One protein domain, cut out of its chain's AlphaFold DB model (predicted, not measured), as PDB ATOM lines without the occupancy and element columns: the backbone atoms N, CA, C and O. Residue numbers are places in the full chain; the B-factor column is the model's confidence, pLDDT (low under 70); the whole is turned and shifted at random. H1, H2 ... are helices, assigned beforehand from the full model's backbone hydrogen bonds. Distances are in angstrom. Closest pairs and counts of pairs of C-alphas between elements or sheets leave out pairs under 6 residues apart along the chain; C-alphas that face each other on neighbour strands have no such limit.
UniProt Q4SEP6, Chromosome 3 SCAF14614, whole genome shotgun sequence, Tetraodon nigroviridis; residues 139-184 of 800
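AT A GLANCE: This is residues 139 to 184 of the 800 residues of an uncharacterized protein of Tetraodon nigroviridis (UniProt Q4SEP6). Three helices follow one another in an open zigzag: H1 and H2 make a V, and H3 turns off beyond the other end of H2. Residues 139 to 147 and 177 to 184 stick out freely. The 46 printed residues are all helix in class, with H1, H2, H3 in order, loose, with a radius of gyration of the C-alphas of 11.9 A and spans of 28 by 25 by 22 A.

HOW THE PARTS SIT: H1, residues 139 to 151, and H2, residues 154 to 165, are close but not clearly touching; look at their closest C-alphas, Phe 149 and Arg 157, 6.4 A apart. They run opposite ways at a tilt of 37 degrees, only just steep. H2 and H3, residues 172 to 183, are close but not clearly touching, with closest C-alphas Leu 165 and Leu 173 at 6.9 A. They run opposite ways at a steep tilt of 44 degrees. H1 and H3 are apart. In H2 and H3 every O i to N i+4 pair is within hydrogen-bond range; in H1, 8 of 9.

IN THESE COORDINATES: Find C-alpha 139 at (-44.442, -35.803, 51.132); H1 runs 18.6 A from there. H2 measures 16.4 A, and H3 16.3 A, ending at C-alpha 183, (-27.580, -48.044, 46.654).

THE WHOLE: The printed part has no cut. The C-alphas farthest apart, Leu 151 and Ser 171, are 29.8 A apart. Confidence is low, under 70, at residues 170 to 171, 174 to 175 and 177 to 184.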
ATOM      1  N   GLU A 139     -44.286 -34.513  51.818       76.94
ATOM      2  CA  GLU A 139     -44.442 -35.803  51.132       76.94
ATOM      3  C   GLU A 139     -45.160 -35.632  49.778       76.94
ATOM      4  O   GLU A 139     -44.590 -35.980  48.744       76.94
ATOM      5  N   ASP A 140     -46.298 -34.924  49.741       83.12
ATOM      6  CA  ASP A 140     -47.026 -34.558  48.508       83.12
ATOM      7  C   ASP A 140     -46.122 -33.900  47.444       83.12
ATOM      8  O   ASP A 140     -46.274 -34.101  46.232       83.12
ATOM      9  N   ARG A 141     -45.168 -33.073  47.897       82.56
ATOM     10  CA  ARG A 141     -44.228 -32.341  47.035       82.56
ATOM     11  C   ARG A 141     -43.065 -33.212  46.583       82.56
ATOM     12  O   ARG A 141     -42.612 -33.038  45.453       82.56
ATOM     13  N   VAL A 142     -42.593 -34.131  47.424       82.00
ATOM     14  CA  VAL A 142     -41.610 -35.149  47.030       82.00
ATOM     15  C   VAL A 142     -42.214 -36.031  45.939       82.00
ATOM     16  O   VAL A 142     -41.616 -36.145  44.872       82.00
ATOM     17  N   ASP A 143     -43.438 -36.524  46.119       83.94
ATOM     18  CA  ASP A 143     -44.127 -37.358  45.128       83.94
ATOM     19  C   ASP A 143     -44.405 -36.622  43.812       83.94
ATOM     20  O   ASP A 143     -44.383 -37.221  42.735       83.94
ATOM     21  N   LEU A 144     -44.681 -35.314  43.856       88.62
ATOM     22  CA  LEU A 144     -44.789 -34.497  42.643       88.62
ATOM     23  C   LEU A 144     -43.436 -34.368  41.921       88.62
ATOM     24  O   LEU A 144     -43.375 -34.510  40.699       88.62
ATOM     25  N   VAL A 145     -42.345 -34.151  42.663       85.94
ATOM     26  CA  VAL A 145     -40.985 -34.067  42.103       85.94
ATOM     27  C   VAL A 145     -40.510 -35.414  41.553       85.94
ATOM     28  O   VAL A 145     -39.878 -35.423  40.500       85.94
ATOM     29  N   LEU A 146     -40.844 -36.540  42.190       83.31
ATOM     30  CA  LEU A 146     -40.544 -37.885  41.683       83.31
ATOM     31  C   LEU A 146     -41.285 -38.159  40.366       83.31
ATOM     32  O   LEU A 146     -40.652 -38.499  39.366       83.31
ATOM     33  N   ARG A 147     -42.595 -37.874  40.305       85.38
ATOM     34  CA  ARG A 147     -43.386 -37.979  39.062       85.38
ATOM     35  C   ARG A 147     -42.833 -37.107  37.927       85.38
ATOM     36  O   ARG A 147     -42.879 -37.514  36.770       85.38
ATOM     37  N   TRP A 148     -42.277 -35.931  38.226       87.38
ATOM     38  CA  TRP A 148     -41.572 -35.120  37.225       87.38
ATOM     39  C   TRP A 148     -40.189 -35.675  36.862       87.38
ATOM     40  O   TRP A 148     -39.828 -35.656  35.688       87.38
ATOM     41  N   PHE A 149     -39.436 -36.205  37.827       83.25
ATOM     42  CA  PHE A 149     -38.129 -36.825  37.603       83.25
ATOM     43  C   PHE A 149     -38.220 -38.002  36.626       83.25
ATOM     44  O   PHE A 149     -37.377 -38.118  35.734       83.25
ATOM     45  N   ASP A 150     -39.273 -38.815  36.722       84.50
ATOM     46  CA  ASP A 150     -39.501 -39.923  35.796       84.50
ATOM     47  C   ASP A 150     -39.884 -39.477  34.378       84.50
ATOM     48  O   ASP A 150     -39.476 -40.108  33.401       84.50
ATOM     49  N   LEU A 151     -40.556 -38.333  34.241       85.62
ATOM     50  CA  LEU A 151     -40.839 -37.703  32.947       85.62
ATOM     51  C   LEU A 151     -39.629 -36.949  32.354       85.62
ATOM     52  O   LEU A 151     -39.661 -36.553  31.187       85.62
ATOM     53  N   TRP A 152     -38.554 -36.733  33.120       88.44
ATOM     54  CA  TRP A 152     -37.360 -36.013  32.666       88.44
ATOM     55  C   TRP A 152     -36.323 -36.918  31.993       88.44
ATOM     56  O   TRP A 152     -36.094 -38.065  32.380       88.44
ATOM     57  N   THR A 153     -35.621 -36.362  31.001       82.44
ATOM     58  CA  THR A 153     -34.511 -37.041  30.316       82.44
ATOM     59  C   THR A 153     -33.293 -37.206  31.229       82.44
ATOM     60  O   THR A 153     -33.064 -36.401  32.130       82.44
ATOM     61  N   ASP A 154     -32.441 -38.196  30.949       74.81
ATOM     62  CA  ASP A 154     -31.185 -38.451  31.678       74.81
ATOM     63  C   ASP A 154     -30.317 -37.189  31.889       74.81
ATOM     64  O   ASP A 154     -29.802 -36.954  32.983       74.81
ATOM     65  N   ARG A 155     -30.226 -36.313  30.877       72.81
ATOM     66  CA  ARG A 155     -29.503 -35.031  30.975       72.81
ATOM     67  C   ARG A 155     -30.137 -34.082  31.996       72.81
ATOM     68  O   ARG A 155     -29.413 -33.447  32.760       72.81
ATOM     69  N   GLN A 156     -31.467 -33.998  32.034       78.88
ATOM     70  CA  GLN A 156     -32.206 -33.179  33.001       78.88
ATOM     71  C   GLN A 156     -32.118 -33.771  34.416       78.88
ATOM     72  O   GLN A 156     -31.826 -33.031  35.354       78.88
ATOM     73  N   ARG A 157     -32.256 -35.099  34.567       80.69
ATOM     74  CA  ARG A 157     -32.072 -35.815  35.845       80.69
ATOM     75  C   ARG A 157     -30.680 -35.557  36.437       80.69
ATOM     76  O   ARG A 157     -30.565 -35.147  37.589       80.69
ATOM     77  N   LYS A 158     -29.620 -35.701  35.630       74.25
ATOM     78  CA  LYS A 158     -28.229 -35.419  36.033       74.25
ATOM     79  C   LYS A 158     -27.993 -33.943  36.362       74.25
ATOM     80  O   LYS A 158     -27.302 -33.644  37.334       74.25
ATOM     81  N   HIS A 159     -28.590 -33.017  35.608       82.31
ATOM     82  CA  HIS A 159     -28.506 -31.585  35.901       82.31
ATOM     83  C   HIS A 159     -29.208 -31.211  37.220       82.31
ATOM     84  O   HIS A 159     -28.656 -30.435  38.003       82.31
ATOM     85  N   LEU A 160     -30.371 -31.807  37.511       83.62
ATOM     86  CA  LEU A 160     -31.053 -31.664  38.798       83.62
ATOM     87  C   LEU A 160     -30.183 -32.203  39.940       83.62
ATOM     88  O   LEU A 160     -29.937 -31.481  40.900       83.62
ATOM     89  N   MET A 161     -29.678 -33.436  39.824       81.69
ATOM     90  CA  MET A 161     -28.822 -34.056  40.843       81.69
ATOM     91  C   MET A 161     -27.582 -33.204  41.143       81.69
ATOM     92  O   MET A 161     -27.297 -32.931  42.308       81.69
ATOM     93  N   ALA A 162     -26.893 -32.701  40.114       77.12
ATOM     94  CA  ALA A 162     -25.765 -31.785  40.287       77.12
ATOM     95  C   ALA A 162     -26.174 -30.461  40.969       77.12
ATOM     96  O   ALA A 162     -25.459 -29.972  41.843       77.12
ATOM     97  N   SER A 163     -27.340 -29.909  40.620       81.62
ATOM     98  CA  SER A 163     -27.868 -28.663  41.199       81.62
ATOM     99  C   SER A 163     -28.352 -28.819  42.647       81.62
ATOM    100  O   SER A 163     -28.274 -27.867  43.421       81.62
ATOM    101  N   LEU A 164     -28.830 -30.006  43.030       81.81
ATOM    102  CA  LEU A 164     -29.185 -30.349  44.407       81.81
ATOM    103  C   LEU A 164     -27.922 -30.541  45.253       81.81
ATOM    104  O   LEU A 164     -27.760 -29.853  46.259       81.81
ATOM    105  N   LEU A 165     -26.985 -31.385  44.804       81.81
ATOM    106  CA  LEU A 165     -25.712 -31.625  45.496       81.81
ATOM    107  C   LEU A 165     -24.890 -30.333  45.649       81.81
ATOM    108  O   LEU A 165     -24.334 -30.086  46.716       81.81
ATOM    109  N   GLY A 166     -24.887 -29.457  44.639       79.06
ATOM    110  CA  GLY A 166     -24.257 -28.132  44.702       79.06
ATOM    111  C   GLY A 166     -24.890 -27.154  45.705       79.06
ATOM    112  O   GLY A 166     -24.310 -26.104  45.973       79.06
ATOM    113  N   ARG A 167     -26.056 -27.485  46.278       81.50
ATOM    114  CA  ARG A 167     -26.737 -26.723  47.341       81.50
ATOM    115  C   ARG A 167     -26.735 -27.442  48.697       81.50
ATOM    116  O   ARG A 167     -27.201 -26.867  49.679       81.50
ATOM    117  N   CYS A 168     -26.213 -28.667  48.776       84.62
ATOM    118  CA  CYS A 168     -26.100 -29.425  50.019       84.62
ATOM    119  C   CYS A 168     -24.922 -28.947  50.882       84.62
ATOM    120  O   CYS A 168     -23.828 -28.661  50.399       84.62
ATOM    121  N   THR A 169     -25.121 -28.936  52.199       84.75
ATOM    122  CA  THR A 169     -24.046 -28.724  53.180       84.75
ATOM    123  C   THR A 169     -23.133 -29.950  53.296       84.75
ATOM    124  O   THR A 169     -23.518 -31.071  52.966       84.75
ATOM    125  N   SER A 170     -21.926 -29.781  53.842       61.09
ATOM    126  CA  SER A 170     -20.942 -30.870  53.964       61.09
ATOM    127  C   SER A 170     -21.381 -32.045  54.853       61.09
ATOM    128  O   SER A 170     -20.764 -33.104  54.788       61.09
ATOM    129  N   SER A 171     -22.403 -31.885  55.702       68.69
ATOM    130  CA  SER A 171     -23.054 -32.985  56.433       68.69
ATOM    131  C   SER A 171     -24.072 -33.720  55.561       68.69
ATOM    132  O   SER A 171     -24.034 -34.947  55.503       68.69
ATOM    133  N   GLN A 172     -24.912 -32.987  54.827       73.19
ATOM    134  CA  GLN A 172     -25.853 -33.559  53.858       73.19
ATOM    135  C   GLN A 172     -25.113 -34.320  52.748       73.19
ATOM    136  O   GLN A 172     -25.484 -35.445  52.453       73.19
ATOM    137  N   LEU A 173     -24.001 -33.791  52.227       70.44
ATOM    138  CA  LEU A 173     -23.161 -34.489  51.243       70.44
ATOM    139  C   LEU A 173     -22.546 -35.797  51.769       70.44
ATOM    140  O   LEU A 173     -22.316 -36.710  50.982       70.44
ATOM    141  N   ARG A 174     -22.299 -35.920  53.084       64.75
ATOM    142  CA  ARG A 174     -21.897 -37.206  53.684       64.75
ATOM    143  C   ARG A 174     -23.069 -38.182  53.719       64.75
ATOM    144  O   ARG A 174     -22.901 -39.294  53.249       64.75
ATOM    145  N   CYS A 175     -24.251 -37.739  54.145       69.94
ATOM    146  CA  CYS A 175     -25.471 -38.551  54.084       69.94
ATOM    147  C   CYS A 175     -25.777 -39.025  52.648       69.94
ATOM    148  O   CYS A 175     -25.978 -40.211  52.422       69.94
ATOM    149  N   CYS A 176     -25.694 -38.136  51.649       70.56
ATOM    150  CA  CYS A 176     -25.856 -38.499  50.239       70.56
ATOM    151  C   CYS A 176     -24.792 -39.493  49.755       70.56
ATOM    152  O   CYS A 176     -25.124 -40.391  48.991       70.56
ATOM    153  N   ARG A 177     -23.528 -39.366  50.189       69.94
ATOM    154  CA  ARG A 177     -22.493 -40.379  49.920       69.94
ATOM    155  C   ARG A 177     -22.884 -41.719  50.537       69.94
ATOM    156  O   ARG A 177     -22.757 -42.727  49.863       69.94
ATOM    157  N   ASP A 178     -23.327 -41.733  51.786       66.62
ATOM    158  CA  ASP A 178     -23.604 -42.972  52.515       66.62
ATOM    159  C   ASP A 178     -24.802 -43.712  51.888       66.62
ATOM    160  O   ASP A 178     -24.660 -44.871  51.509       66.62
ATOM    161  N   LEU A 179     -25.881 -42.993  51.554       65.44
ATOM    162  CA  LEU A 179     -26.999 -43.491  50.735       65.44
ATOM    163  C   LEU A 179     -26.564 -43.975  49.334       65.44
ATOM    164  O   LEU A 179     -27.109 -44.944  48.804       65.44
ATOM    165  N   LEU A 180     -25.575 -43.327  48.704       58.94
ATOM    166  CA  LEU A 180     -25.008 -43.778  47.424       58.94
ATOM    167  C   LEU A 180     -24.145 -45.041  47.566       58.94
ATOM    168  O   LEU A 180     -24.075 -45.817  46.621       58.94
ATOM    169  N   MET A 181     -23.512 -45.273  48.718       55.41
ATOM    170  CA  MET A 181     -22.748 -46.498  49.005       55.41
ATOM    171  C   MET A 181     -23.665 -47.671  49.394       55.41
ATOM    172  O   MET A 181     -23.289 -48.824  49.204       55.41
ATOM    173  N   GLU A 182     -24.864 -47.386  49.910       54.94
ATOM    174  CA  GLU A 182     -25.929 -48.371  50.146       54.94
ATOM    175  C   GLU A 182     -26.645 -48.766  48.840       54.94
ATOM    176  O   GLU A 182     -26.949 -49.938  48.630       54.94
ATOM    177  N   THR A 183     -26.881 -47.806  47.936       43.22
ATOM    178  CA  THR A 183     -27.580 -48.044  46.654       43.22
ATOM    179  C   THR A 183     -26.671 -48.498  45.507       43.22
ATOM    180  O   THR A 183     -27.157 -49.119  44.561       43.22
ATOM    181  N   LEU A 184     -25.359 -48.240  45.572       41.28
ATOM    182  CA  LEU A 184     -24.367 -48.756  44.625       41.28
ATOM    183  C   LEU A 184     -23.460 -49.778  45.329       41.28
ATOM    184  O   LEU A 184     -22.595 -49.374  46.106       41.28
TER     185      LEU A 184